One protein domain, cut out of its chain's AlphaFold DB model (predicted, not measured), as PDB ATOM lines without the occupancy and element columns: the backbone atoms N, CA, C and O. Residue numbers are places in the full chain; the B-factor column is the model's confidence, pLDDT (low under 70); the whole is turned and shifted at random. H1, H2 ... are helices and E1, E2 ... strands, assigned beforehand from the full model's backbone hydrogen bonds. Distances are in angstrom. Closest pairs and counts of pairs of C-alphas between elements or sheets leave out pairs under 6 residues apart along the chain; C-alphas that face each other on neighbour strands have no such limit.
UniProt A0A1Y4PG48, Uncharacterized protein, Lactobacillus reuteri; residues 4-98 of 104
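What this domain is: This is residues 4 to 98 of the 104 residues of an uncharacterized protein of Lactobacillus reuteri (UniProt A0A1Y4PG48). A single strongly twisted sheet of six strands runs through the domain, with H1 over one face and H2 over the opposite face. The short helix H3 only grazes the sheet near its E1 edge, and a long loop, residues 48 to 59, joins E3 to E4 at the other end of the sheet. The printed part has 95 residues with three named helices and six named strands, in the order E1 H1 E2 E3 E4 H2 E5 E6 H3; the sheet's order is E1 E6 E5 E2 E3 E4, mixed, and the class is mixed, helices and strands. The whole is compact, with a radius of gyration of the C-alphas of 12.4 A and a rounded outline of 32 by 31 by 25 A.

How they stand to each other: In the sheet, E5, residues 76 to 80, is parallel to E2, residues 32 to 36, at 16 degrees, with N 34 and O 77 2.8 A apart. E6, residues 85 to 89, is antiparallel to E5 in a hairpin, N 78 to O 87 being 2.9 A. The edge strand E1, residues 11 to 14, is antiparallel to E6, N 13 to O 86 being 2.9 A. E2, E3, residues 43 to 47, and E4, residues 60 to 62, form a meander, each strand the antiparallel neighbour of the one before; N 45 to O 35 is 2.9 A and N 44 to O 61 is 2.9 A. The pairing is staggered: E3 pairs with E4 over 43 to 45 and with E2 over 45 to 47. H1, residues 21 to 28, is on the sheet at a height of 9.9 A and runs along the strands, at 24 degrees to E5 on the local plane. H2, residues 63 to 71, is on the opposite face; its closest C-alphas to E3 are Val 63 and Lys 43, 6.4 A apart. E1, H1, E2 and E4, H2, E5 are split strand-helix-strand units, two strands running the same way with other strands between them, and both crossovers are right-handed. H3, residues 94 to 98, is close to H1 but not clearly touching, the C-alphas of Ala 28 and Leu 97 being 7.1 A apart. In H1, H2 and H3 every O i to N i+4 pair is within hydrogen-bond range.

Where its parts are: E1 begins at C-alpha 11, (-49.444, -10.691, 5.191), and is 10.4 A long. E2 spans 13.4 A, E3 12.6 A, E4 6.9 A, E5 13.2 A and E6 13.3 A. H1 spans 10.0 A, H2 12.1 A and H3 6.1 A, ending at C-alpha 98, (-56.390, -11.403, 10.719).

The domain as a whole: The two C-alphas farthest apart, those of Glu 5 and Val 53, are 34.1 A apart. The printed part has no cut, and E3 to E4 is the long link. Mean pLDDT of the printed part is 86.2; residues 50 to 58 are under 70.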
ATOM      1  N   SER A   4     -37.757  -8.212   2.410       76.44
ATOM      2  CA  SER A   4     -38.583  -7.423   1.489       76.44
ATOM      3  C   SER A   4     -38.325  -7.714   0.007       76.44
ATOM      4  O   SER A   4     -39.105  -7.287  -0.836       76.44
ATOM      5  N   GLU A   5     -37.211  -8.372  -0.316       80.25
ATOM      6  CA  GLU A   5     -36.815  -8.724  -1.686       80.25
ATOM      7  C   GLU A   5     -37.262 -10.145  -2.062       80.25
ATOM      8  O   GLU A   5     -37.060 -10.569  -3.198       80.25
ATOM      9  N   LEU A   6     -37.872 -10.884  -1.126       82.12
ATOM     10  CA  LEU A   6     -38.401 -12.216  -1.394       82.12
ATOM     11  C   LEU A   6     -39.617 -12.146  -2.331       82.12
ATOM     12  O   LEU A   6     -40.450 -11.243  -2.197       82.12
ATOM     13  N   PRO A   7     -39.772 -13.117  -3.252       79.75
ATOM     14  CA  PRO A   7     -40.920 -13.165  -4.158       79.75
ATOM     15  C   PRO A   7     -42.243 -13.376  -3.404       79.75
ATOM     16  O   PRO A   7     -43.287 -12.874  -3.825       79.75
ATOM     17  N   ASN A   8     -42.199 -14.075  -2.267       82.12
ATOM     18  CA  ASN A   8     -43.363 -14.349  -1.434       82.12
ATOM     19  C   ASN A   8     -43.596 -13.175  -0.481       82.12
ATOM     20  O   ASN A   8     -42.916 -13.039   0.539       82.12
ATOM     21  N   LYS A   9     -44.575 -12.329  -0.813       88.06
ATOM     22  CA  LYS A   9     -44.985 -11.221   0.056       88.06
ATOM     23  C   LYS A   9     -45.700 -11.755   1.305       88.06
ATOM     24  O   LYS A   9     -46.540 -12.644   1.168       88.06
ATOM     25  N   PRO A  10     -45.394 -11.224   2.500       93.75
ATOM     26  CA  PRO A  10     -46.115 -11.588   3.707       93.75
ATOM     27  C   PRO A  10     -47.481 -10.902   3.767       93.75
ATOM     28  O   PRO A  10     -47.681  -9.837   3.178       93.75
ATOM     29  N   TYR A  11     -48.376 -11.466   4.570       95.19
ATOM     30  CA  TYR A  11     -49.444 -10.691   5.191       95.19
ATOM     31  C   TYR A  11     -48.867  -9.940   6.384       95.19
ATOM     32  O   TYR A  11     -48.190 -10.537   7.224       95.19
ATOM     33  N   THR A  12     -49.115  -8.637   6.448       94.81
ATOM     34  CA  THR A  12     -48.552  -7.762   7.478       94.81
ATOM     35  C   THR A  12     -49.666  -7.198   8.341       94.81
ATOM     36  O   THR A  12     -50.588  -6.559   7.837       94.81
ATOM     37  N   PHE A  13     -49.534  -7.365   9.654       94.50
ATOM     38  CA  PHE A  13     -50.497  -6.869  10.630       94.50
ATOM     39  C   PHE A  13     -49.821  -6.003  11.687       94.50
ATOM     40  O   PHE A  13     -48.685  -6.259  12.089       94.50
ATOM     41  N   THR A  14     -50.560  -5.019  12.188       94.31
ATOM     42  CA  THR A  14     -50.214  -4.318  13.426       94.31
ATOM     43  C   THR A  14     -50.932  -5.010  14.578       94.31
ATOM     44  O   THR A  14     -52.159  -5.114  14.565       94.31
ATOM     45  N   VAL A  15     -50.183  -5.492  15.565       92.19
ATOM     46  CA  VAL A  15     -50.736  -6.144  16.757       92.19
ATOM     47  C   VAL A  15     -50.917  -5.142  17.898       92.19
ATOM     48  O   VAL A  15     -50.322  -4.063  17.912       92.19
ATOM     49  N   LYS A  16     -51.764  -5.488  18.869       90.31
ATOM     50  CA  LYS A  16     -51.985  -4.672  20.069       90.31
ATOM     51  C   LYS A  16     -50.763  -4.709  20.990       90.31
ATOM     52  O   LYS A  16     -49.949  -5.624  20.927       90.31
ATOM     53  N   TYR A  17     -50.659  -3.728  21.883       83.12
ATOM     54  CA  TYR A  17     -49.557  -3.645  22.847       83.12
ATOM     55  C   TYR A  17     -49.485  -4.862  23.789       83.12
ATOM     56  O   TYR A  17     -48.402  -5.311  24.150       83.12
ATOM     57  N   ASP A  18     -50.639  -5.408  24.170       84.56
ATOM     58  CA  ASP A  18     -50.807  -6.551  25.069       84.56
ATOM     59  C   ASP A  18     -51.042  -7.879  24.328       84.56
ATOM     60  O   ASP A  18     -51.544  -8.838  24.915       84.56
ATOM     61  N   PHE A  19     -50.665  -7.945  23.046       88.19
ATOM     62  CA  PHE A  19     -50.904  -9.100  22.186       88.19
ATOM     63  C   PHE A  19     -50.381 -10.405  22.799       88.19
ATOM     64  O   PHE A  19     -49.182 -10.572  23.066       88.19
ATOM     65  N   ASN A  20     -51.276 -11.378  22.979       88.81
ATOM     66  CA  ASN A  20     -50.941 -12.679  23.538       88.81
ATOM     67  C   ASN A  20     -50.282 -13.572  22.479       88.81
ATOM     68  O   ASN A  20     -50.890 -14.502  21.944       88.81
ATOM     69  N   MET A  21     -48.996 -13.315  22.225       86.81
ATOM     70  CA  MET A  21     -48.193 -14.040  21.237       86.81
ATOM     71  C   MET A  21     -48.217 -15.555  21.457       86.81
ATOM     72  O   MET A  21     -48.366 -16.320  20.512       86.81
ATOM     73  N   THR A  22     -48.113 -16.012  22.707       85.25
ATOM     74  CA  THR A  22     -48.105 -17.454  23.000       85.25
ATOM     75  C   THR A  22     -49.443 -18.088  22.624       85.25
ATOM     76  O   THR A  22     -49.476 -19.104  21.932       85.25
ATOM     77  N   GLY A  23     -50.560 -17.476  23.031       87.31
ATOM     78  CA  GLY A  23     -51.902 -17.947  22.683       87.31
ATOM     79  C   GLY A  23     -52.160 -17.929  21.177       87.31
ATOM     80  O   GLY A  23     -52.728 -18.885  20.641       87.31
ATOM     81  N   PHE A  24     -51.684 -16.884  20.501       90.94
ATOM     82  CA  PHE A  24     -51.754 -16.753  19.053       90.94
ATOM     83  C   PHE A  24     -50.989 -17.871  18.336       90.94
ATOM     84  O   PHE A  24     -51.574 -18.565  17.505       90.94
ATOM     85  N   LEU A  25     -49.722 -18.117  18.691       89.62
ATOM     86  CA  LEU A  25     -48.887 -19.145  18.052       89.62
ATOM     87  C   LEU A  25     -49.499 -20.549  18.167       89.62
ATOM     88  O   LEU A  25     -49.462 -21.317  17.205       89.62
ATOM     89  N   LEU A  26     -50.148 -20.864  19.294       87.94
ATOM     90  CA  LEU A  26     -50.847 -22.142  19.488       87.94
ATOM     91  C   LEU A  26     -52.039 -22.342  18.542       87.94
ATOM     92  O   LEU A  26     -52.418 -23.486  18.264       87.94
ATOM     93  N   LYS A  27     -52.661 -21.255  18.075       90.31
ATOM     94  CA  LYS A  27     -53.768 -21.298  17.112       90.31
ATOM     95  C   LYS A  27     -53.292 -21.197  15.675       90.31
ATOM     96  O   LYS A  27     -53.719 -22.017  14.868       90.31
ATOM     97  N   ALA A  28     -52.395 -20.256  15.390       90.06
ATOM     98  CA  ALA A  28     -51.848 -20.033  14.058       90.06
ATOM     99  C   ALA A  28     -51.017 -21.229  13.561       90.06
ATOM    100  O   ALA A  28     -50.964 -21.472  12.359       90.06
ATOM    101  N   LYS A  29     -50.416 -22.002  14.483       90.44
ATOM    102  CA  LYS A  29     -49.606 -23.200  14.198       90.44
ATOM    103  C   LYS A  29     -48.604 -22.982  13.048       90.44
ATOM    104  O   LYS A  29     -48.628 -23.738  12.072       90.44
ATOM    105  N   PRO A  30     -47.736 -21.956  13.132       92.00
ATOM    106  CA  PRO A  30     -46.644 -21.813  12.175       92.00
ATOM    107  C   PRO A  30     -45.697 -23.014  12.259       92.00
ATOM    108  O   PRO A  30     -45.517 -23.604  13.330       92.00
ATOM    109  N   ASP A  31     -45.021 -23.310  11.153       91.25
ATOM    110  CA  ASP A  31     -43.868 -24.211  11.178       91.25
ATOM    111  C   ASP A  31     -42.713 -23.566  11.957       91.25
ATOM    112  O   ASP A  31     -42.009 -24.224  12.723       91.25
ATOM    113  N   GLU A  32     -42.534 -22.258  11.763       90.75
ATOM    114  CA  GLU A  32     -41.442 -21.473  12.322       90.75
ATOM    115  C   GLU A  32     -41.948 -20.109  12.802       90.75
ATOM    116  O   GLU A  32     -42.676 -19.412  12.096       90.75
ATOM    117  N   ALA A  33     -41.547 -19.702  14.005       92.38
ATOM    118  CA  ALA A  33     -41.843 -18.376  14.535       92.38
ATOM    119  C   ALA A  33     -40.566 -17.699  15.008       92.38
ATOM    120  O   ALA A  33     -39.715 -18.323  15.647       92.38
ATOM    121  N   PHE A  34     -40.455 -16.409  14.725       92.19
ATOM    122  CA  PHE A  34     -39.297 -15.603  15.055       92.19
ATOM    123  C   PHE A  34     -39.702 -14.294  15.709       92.19
ATOM    124  O   PHE A  34     -40.724 -13.697  15.383       92.19
ATOM    125  N   LYS A  35     -38.831 -13.819  16.591       91.50
ATOM    126  CA  LYS A  35     -38.901 -12.506  17.212       91.50
ATOM    127  C   LYS A  35     -37.668 -11.710  16.831       91.50
ATOM    128  O   LYS A  35     -36.547 -12.229  16.839       91.50
ATOM    129  N   THR A  36     -37.861 -10.442  16.511       91.94
ATOM    130  CA  THR A  36     -36.770  -9.506  16.276       91.94
ATOM    131  C   THR A  36     -37.164  -8.098  16.709       91.94
ATOM    132  O   THR A  36     -38.323  -7.832  17.013       91.94
ATOM    133  N   LYS A  37     -36.200  -7.176  16.791       87.81
ATOM    134  CA  LYS A  37     -36.485  -5.822  17.289       87.81
ATOM    135  C   LYS A  37     -37.215  -4.972  16.256       87.81
ATOM    136  O   LYS A  37     -38.171  -4.289  16.610       87.81
ATOM    137  N   THR A  38     -36.729  -4.968  15.020       86.69
ATOM    138  CA  THR A  38     -37.164  -4.068  13.938       86.69
ATOM    139  C   THR A  38     -36.999  -4.742  12.578       86.69
ATOM    140  O   THR A  38     -36.242  -5.703  12.460       86.69
ATOM    141  N   ASP A  39     -37.615  -4.187  11.534       80.44
ATOM    142  CA  ASP A  39     -37.473  -4.670  10.149       80.44
ATOM    143  C   ASP A  39     -36.031  -4.591   9.605       80.44
ATOM    144  O   ASP A  39     -35.684  -5.241   8.622       80.44
ATOM    145  N   LEU A  40     -35.170  -3.796  10.249       82.81
ATOM    146  CA  LEU A  40     -33.750  -3.651   9.908       82.81
ATOM    147  C   LEU A  40     -32.854  -4.654  10.646       82.81
ATOM    148  O   LEU A  40     -31.634  -4.652  10.470       82.81
ATOM    149  N   SER A  41     -33.431  -5.474  11.521       84.12
ATOM    150  CA  SER A  41     -32.671  -6.412  12.333       84.12
ATOM    151  C   SER A  41     -32.162  -7.579  11.489       84.12
ATOM    152  O   SER A  41     -32.887  -8.168  10.696       84.12
ATOM    153  N   THR A  42     -30.896  -7.944  11.691       85.06
ATOM    154  CA  THR A  42     -30.242  -9.034  10.947       85.06
ATOM    155  C   THR A  42     -30.284 -10.381  11.668       85.06
ATOM    156  O   THR A  42     -29.796 -11.385  11.148       85.06
ATOM    157  N   LYS A  43     -30.840 -10.394  12.883       88.38
ATOM    158  CA  LYS A  43     -30.896 -11.548  13.780       88.38
ATOM    159  C   LYS A  43     -32.339 -11.828  14.174       88.38
ATOM    160  O   LYS A  43     -33.041 -10.929  14.639       88.38
ATOM    161  N   PHE A  44     -32.734 -13.084  14.034       90.75
ATOM    162  CA  PHE A  44     -34.066 -13.578  14.348       90.75
ATOM    163  C   PHE A  44     -33.960 -14.620  15.445       90.75
ATOM    164  O   PHE A  44     -33.229 -15.601  15.312       90.75
ATOM    165  N   ILE A  45     -34.663 -14.391  16.546       90.31
ATOM    166  CA  ILE A  45     -34.681 -15.304  17.684       90.31
ATOM    167  C   ILE A  45     -35.863 -16.241  17.481       90.31
ATOM    168  O   ILE A  45     -37.011 -15.793  17.461       90.31
ATOM    169  N   ARG A  46     -35.595 -17.534  17.295       88.81
ATOM    170  CA  ARG A  46     -36.654 -18.536  17.162       88.81
ATOM    171  C   ARG A  46     -37.476 -18.585  18.446       88.81
ATOM    172  O   ARG A  46     -36.921 -18.713  19.531       88.81
ATOM    173  N   THR A  47     -38.789 -18.483  18.296       83.75
ATOM    174  CA  THR A  47     -39.766 -18.544  19.384       83.75
ATOM    175  C   THR A  47     -40.443 -19.909  19.368       83.75
ATOM    176  O   THR A  47     -40.728 -20.451  18.298       83.75
ATOM    177  N   ASN A  48     -40.703 -20.481  20.542       76.56
ATOM    178  CA  ASN A  48     -41.423 -21.745  20.636       76.56
ATOM    179  C   ASN A  48     -42.848 -21.634  20.052       76.56
ATOM    180  O   ASN A  48     -43.656 -20.815  20.483       76.56
ATOM    181  N   THR A  49     -43.155 -22.490  19.079       72.00
ATOM    182  CA  THR A  49     -44.469 -22.583  18.419       72.00
ATOM    183  C   THR A  49     -45.419 -23.560  19.123       72.00
ATOM    184  O   THR A  49     -46.566 -23.724  18.711       72.00
ATOM    185  N   SER A  50     -44.960 -24.215  20.195       64.88
ATOM    186  CA  SER A  50     -45.698 -25.229  20.950       64.88
ATOM    187  C   SER A  50     -45.824 -24.867  22.434       64.88
ATOM    188  O   SER A  50     -44.959 -24.216  23.013       64.88
ATOM    189  N   SER A  51     -46.889 -25.345  23.085       55.03
ATOM    190  CA  SER A  51     -47.104 -25.177  24.532       55.03
ATOM    191  C   SER A  51     -46.164 -26.042  25.374       55.03
ATOM    192  O   SER A  51     -46.109 -25.886  26.594       55.03
ATOM    193  N   ASN A  52     -45.415 -26.954  24.743       50.59
ATOM    194  CA  ASN A  52     -44.415 -27.763  25.419       50.59
ATOM    195  C   ASN A  52     -43.147 -26.933  25.623       50.59
ATOM    196  O   ASN A  52     -42.260 -26.818  24.775       50.59
ATOM    197  N   VAL A  53     -43.102 -26.334  26.807       48.75
ATOM    198  CA  VAL A  53     -41.948 -25.705  27.439       48.75
ATOM    199  C   VAL A  53     -40.761 -26.675  27.391       48.75
ATOM    200  O   VAL A  53     -40.758 -27.641  28.152       48.75
ATOM    201  N   LYS A  54     -39.794 -26.435  26.479       48.16
ATOM    202  CA  LYS A  54     -38.354 -26.818  26.537       48.16
ATOM    203  C   LYS A  54     -37.610 -26.815  25.185       48.16
ATOM    204  O   LYS A  54     -36.454 -27.235  25.146       48.16
ATOM    205  N   LEU A  55     -38.181 -26.334  24.079       49.38
ATOM    206  CA  LEU A  55     -37.344 -25.998  22.918       49.38
ATOM    207  C   LEU A  55     -36.612 -24.690  23.232       49.38
ATOM    208  O   LEU A  55     -37.248 -23.685  23.517       49.38
ATOM    209  N   LYS A  56     -35.275 -24.743  23.286       50.00
ATOM    210  CA  LYS A  56     -34.397 -23.615  23.632       50.00
ATOM    211  C   LYS A  56     -34.780 -22.377  22.802       50.00
ATOM    212  O   LYS A  56     -34.435 -22.337  21.623       50.00
ATOM    213  N   ASP A  57     -35.387 -21.365  23.424       56.47
ATOM    214  CA  ASP A  57     -35.711 -20.036  22.853       56.47
ATOM    215  C   ASP A  57     -34.463 -19.203  22.458       56.47
ATOM    216  O   ASP A  57     -34.461 -17.978  22.477       56.47
ATOM    217  N   ASN A  58     -33.354 -19.859  22.106       64.50
ATOM    218  CA  ASN A  58     -32.034 -19.251  21.955       64.50
ATOM    219  C   ASN A  58     -31.384 -19.559  20.599       64.50
ATOM    220  O   ASN A  58     -30.196 -19.283  20.420       64.50
ATOM    221  N   ILE A  59     -32.116 -20.152  19.648       81.56
ATOM    222  CA  ILE A  59     -31.597 -20.289  18.284       81.56
ATOM    223  C   ILE A  59     -31.725 -18.929  17.608       81.56
ATOM    224  O   ILE A  59     -32.825 -18.470  17.301       81.56
ATOM    225  N   VAL A  60     -30.578 -18.294  17.397       88.19
ATOM    226  CA  VAL A  60     -30.467 -17.053  16.642       88.19
ATOM    227  C   VAL A  60     -30.116 -17.407  15.206       88.19
ATOM    228  O   VAL A  60     -29.061 -17.985  14.952       88.19
ATOM    229  N   LEU A  61     -31.001 -17.055  14.281       88.31
ATOM    230  CA  LEU A  61     -30.830 -17.257  12.847       88.31
ATOM    231  C   LEU A  61     -30.529 -15.933  12.151       88.31
ATOM    232  O   LEU A  61     -30.949 -14.860  12.600       88.31
ATOM    233  N   SER A  62     -29.773 -16.021  11.060       92.19
ATOM    234  CA  SER A  62     -29.545 -14.887  10.167       92.19
ATOM    235  C   SER A  62     -30.772 -14.639   9.283       92.19
ATOM    236  O   SER A  62     -31.630 -15.512   9.133       92.19
ATOM    237  N   VAL A  63     -30.844 -13.459   8.659       90.50
ATOM    238  CA  VAL A  63     -31.876 -13.153   7.647       90.50
ATOM    239  C   VAL A  63     -31.880 -14.202   6.536       90.50
ATOM    240  O   VAL A  63     -32.947 -14.638   6.118       90.50
ATOM    241  N   ASP A  64     -30.699 -14.619   6.077       90.94
ATOM    242  CA  ASP A  64     -30.567 -15.540   4.949       90.94
ATOM    243  C   ASP A  64     -31.071 -16.949   5.313       90.94
ATOM    244  O   ASP A  64     -31.647 -17.637   4.473       90.94
ATOM    245  N   ASP A  65     -30.922 -17.379   6.569       91.81
ATOM    246  CA  ASP A  65     -31.474 -18.662   7.020       91.81
ATOM    247  C   ASP A  65     -33.002 -18.616   7.137       91.81
ATOM    248  O   ASP A  65     -33.682 -19.564   6.744       91.81
ATOM    249  N   VAL A  66     -33.559 -17.503   7.630       91.81
ATOM    250  CA  VAL A  66     -35.017 -17.292   7.674       91.81
ATOM    251  C   VAL A  66     -35.597 -17.210   6.261       91.81
ATOM    252  O   VAL A  66     -36.627 -17.826   5.988       91.81
ATOM    253  N   ALA A  67     -34.912 -16.522   5.346       92.44
ATOM    254  CA  ALA A  67     -35.288 -16.439   3.939       92.44
ATOM    255  C   ALA A  67     -35.382 -17.829   3.298       92.44
ATOM    256  O   ALA A  67     -36.410 -18.152   2.709       92.44
ATOM    257  N   LYS A  68     -34.385 -18.699   3.510       92.56
ATOM    258  CA  LYS A  68     -34.412 -20.085   3.007       92.56
ATOM    259  C   LYS A  68     -35.607 -20.887   3.523       92.56
ATOM    260  O   LYS A  68     -36.149 -21.711   2.794       92.56
ATOM    261  N   LEU A  69     -36.032 -20.672   4.772       92.81
ATOM    262  CA  LEU A  69     -37.220 -21.336   5.326       92.81
ATOM    263  C   LEU A  69     -38.500 -20.861   4.627       92.81
ATOM    264  O   LEU A  69     -39.357 -21.683   4.299       92.81
ATOM    265  N   ILE A  70     -38.609 -19.558   4.360       94.00
ATOM    266  CA  ILE A  70     -39.729 -18.968   3.616       94.00
ATOM    267  C   ILE A  70     -39.750 -19.491   2.174       94.00
ATOM    268  O   ILE A  70     -40.800 -19.916   1.696       94.00
ATOM    269  N   GLU A  71     -38.605 -19.517   1.493       92.56
ATOM    270  CA  GLU A  71     -38.474 -20.040   0.125       92.56
ATOM    271  C   GLU A  71     -38.793 -21.537   0.042       92.56
ATOM    272  O   GLU A  71     -39.375 -21.994  -0.939       92.56
ATOM    273  N   ALA A  72     -38.502 -22.299   1.100       92.12
ATOM    274  CA  ALA A  72     -38.895 -23.702   1.225       92.12
ATOM    275  C   ALA A  72     -40.407 -23.911   1.468       92.12
ATOM    276  O   ALA A  72     -40.838 -25.043   1.689       92.12
ATOM    277  N   GLY A  73     -41.214 -22.844   1.464       91.31
ATOM    278  CA  GLY A  73     -42.667 -22.907   1.622       91.31
ATOM    279  C   GLY A  73     -43.143 -23.112   3.062       91.31
ATOM    280  O   GLY A  73     -44.318 -23.408   3.274       91.31
ATOM    281  N   ARG A  74     -42.264 -22.961   4.065       93.12
ATOM    282  CA  ARG A  74     -42.645 -23.071   5.484       93.12
ATOM    283  C   ARG A  74     -43.561 -21.921   5.882       93.12
ATOM    284  O   ARG A  74     -43.330 -20.783   5.472       93.12
ATOM    285  N   LYS A  75     -44.552 -22.184   6.735       94.12
ATOM    286  CA  LYS A  75     -45.359 -21.137   7.376       94.12
ATOM    287  C   LYS A  75     -44.514 -20.428   8.421       94.12
ATOM    288  O   LYS A  75     -44.259 -20.988   9.491       94.12
ATOM    289  N   VAL A  76     -44.087 -19.209   8.109       93.88
ATOM    290  CA  VAL A  76     -43.205 -18.423   8.976       93.88
ATOM    291  C   VAL A  76     -43.957 -17.228   9.544       93.88
ATOM    292  O   VAL A  76     -44.589 -16.483   8.798       93.88
ATOM    293  N   LEU A  77     -43.864 -17.031  10.857       94.69
ATOM    294  CA  LEU A  77     -44.303 -15.811  11.534       94.69
ATOM    295  C   LEU A  77     -43.098 -15.039  12.062       94.69
ATOM    296  O   LEU A  77     -42.212 -15.617  12.688       94.69
ATOM    297  N   ILE A  78     -43.078 -13.729  11.839       93.94
ATOM    298  CA  ILE A  78     -42.024 -12.841  12.326       93.94
ATOM    299  C   ILE A  78     -42.666 -11.694  13.089       93.94
ATOM    300  O   ILE A  78     -43.411 -10.897  12.523       93.94
ATOM    301  N   TYR A  79     -42.350 -11.606  14.376       93.06
ATOM    302  CA  TYR A  79     -42.790 -10.530  15.245       93.06
ATOM    303  C   TYR A  79     -41.692  -9.486  15.449       93.06
ATOM    304  O   TYR A  79     -40.562  -9.826  15.818       93.06
ATOM    305  N   TYR A  80     -42.044  -8.218  15.244       92.50
ATOM    306  CA  TYR A  80     -41.164  -7.068  15.416       92.50
ATOM    307  C   TYR A  80     -41.554  -6.293  16.675       92.50
ATOM    308  O   TYR A  80     -42.517  -5.525  16.683       92.50
ATOM    309  N   ASP A  81     -40.767  -6.477  17.733       87.50
ATOM    310  CA  ASP A  81     -41.053  -5.975  19.081       87.50
ATOM    311  C   ASP A  81     -41.245  -4.459  19.158       87.50
ATOM    312  O   ASP A  81     -42.092  -3.974  19.896       87.50
ATOM    313  N   THR A  82     -40.430  -3.692  18.432       87.44
ATOM    314  CA  THR A  82     -40.423  -2.225  18.567       87.44
ATOM    315  C   THR A  82     -41.599  -1.584  17.837       87.44
ATOM    316  O   THR A  82     -42.052  -0.508  18.216       87.44
ATOM    317  N   THR A  83     -42.072  -2.220  16.765       88.19
ATOM    318  CA  THR A  83     -43.104  -1.676  15.873       88.19
ATOM    319  C   THR A  83     -44.461  -2.351  16.054       88.19
ATOM    320  O   THR A  83     -45.403  -1.969  15.365       88.19
ATOM    321  N   ASN A  84     -44.580  -3.329  16.964       90.31
ATOM    322  CA  ASN A  84     -45.766  -4.178  17.131       90.31
ATOM    323  C   ASN A  84     -46.280  -4.707  15.786       90.31
ATOM    324  O   ASN A  84     -47.478  -4.718  15.508       90.31
ATOM    325  N   LYS A  85     -45.355  -5.105  14.919       93.81
ATOM    326  CA  LYS A  85     -45.660  -5.597  13.580       93.81
ATOM    327  C   LYS A  85     -45.539  -7.116  13.565       93.81
ATOM    328  O   LYS A  85     -44.646  -7.676  14.202       93.81
ATOM    329  N   LEU A  86     -46.412  -7.775  12.819       94.38
ATOM    330  CA  LEU A  86     -46.378  -9.209  12.572       94.38
ATOM    331  C   LEU A  86     -46.402  -9.455  11.065       94.38
ATOM    332  O   LEU A  86     -47.378  -9.106  10.406       94.38
ATOM    333  N   ASP A  87     -45.349 -10.078  10.541       95.19
ATOM    334  CA  ASP A  87     -45.318 -10.578   9.166       95.19
ATOM    335  C   ASP A  87     -45.584 -12.083   9.149       95.19
ATOM    336  O   ASP A  87     -44.989 -12.846   9.916       95.19
ATOM    337  N   ALA A  88     -46.460 -12.509   8.247       94.88
ATOM    338  CA  ALA A  88     -46.854 -13.894   8.069       94.88
ATOM    339  C   ALA A  88     -46.630 -14.352   6.630       94.88
ATOM    340  O   ALA A  88     -47.256 -13.855   5.697       94.88
ATOM    341  N   TYR A  89     -45.751 -15.334   6.457       95.00
ATOM    342  CA  TYR A  89     -45.365 -15.874   5.159       95.00
ATOM    343  C   TYR A  89     -45.985 -17.247   4.922       95.00
ATOM    344  O   TYR A  89     -46.070 -18.066   5.840       95.00
ATOM    345  N   ASN A  90     -46.349 -17.517   3.666       93.69
ATOM    346  CA  ASN A  90     -46.868 -18.806   3.193       93.69
ATOM    347  C   ASN A  90     -48.138 -19.282   3.924       93.69
ATOM    348  O   ASN A  90     -48.421 -20.481   3.993       93.69
ATOM    349  N   TYR A  91     -48.920 -18.347   4.467       93.06
ATOM    350  CA  TYR A  91     -50.261 -18.636   4.960       93.06
ATOM    351  C   TYR A  91     -51.255 -18.651   3.793       93.06
ATOM    352  O   TYR A  91     -51.139 -17.819   2.896       93.06
ATOM    353  N   PRO A  92     -52.216 -19.590   3.780       89.25
ATOM    354  CA  PRO A  92     -53.161 -19.722   2.674       89.25
ATOM    355  C   PRO A  92     -54.290 -18.683   2.702       89.25
ATOM    356  O   PRO A  92     -54.867 -18.409   1.656       89.25
ATOM    357  N   ASP A  93     -54.621 -18.137   3.878       92.00
ATOM    358  CA  ASP A  93     -55.759 -17.236   4.072       92.00
ATOM    359  C   ASP A  93     -55.383 -16.079   5.014       92.00
ATOM    360  O   ASP A  93     -55.040 -16.280   6.183       92.00
ATOM    361  N   GLU A  94     -55.435 -14.858   4.480       92.81
ATOM    362  CA  GLU A  94     -55.167 -13.621   5.215       92.81
ATOM    363  C   GLU A  94     -56.265 -13.292   6.233       92.81
ATOM    364  O   GLU A  94     -55.964 -12.849   7.342       92.81
ATOM    365  N   PHE A  95     -57.536 -13.513   5.887       92.69
ATOM    366  CA  PHE A  95     -58.678 -13.142   6.723       92.69
ATOM    367  C   PHE A  95     -58.795 -14.041   7.945       92.69
ATOM    368  O   PHE A  95     -59.094 -13.562   9.043       92.69
ATOM    369  N   GLU A  96     -58.544 -15.339   7.777       90.69
ATOM    370  CA  GLU A  96     -58.477 -16.263   8.907       90.69
ATOM    371  C   GLU A  96     -57.399 -15.806   9.902       90.69
ATOM    372  O   GLU A  96     -57.651 -15.715  11.108       90.69
ATOM    373  N   LEU A  97     -56.221 -15.442   9.392       92.06
ATOM    374  CA  LEU A  97     -55.106 -15.004  10.217       92.06
ATOM    375  C   LEU A  97     -55.377 -13.651  10.888       92.06
ATOM    376  O   LEU A  97     -55.117 -13.505  12.082       92.06
ATOM    377  N   LEU A  98     -55.971 -12.693  10.170       92.50
ATOM    378  CA  LEU A  98     -56.390 -11.403  10.719       92.50
ATOM    379  C   LEU A  98     -57.375 -11.584  11.880       92.50
ATOM    380  O   LEU A  98     -57.209 -10.970  12.933       92.50
TER     381      LEU A  98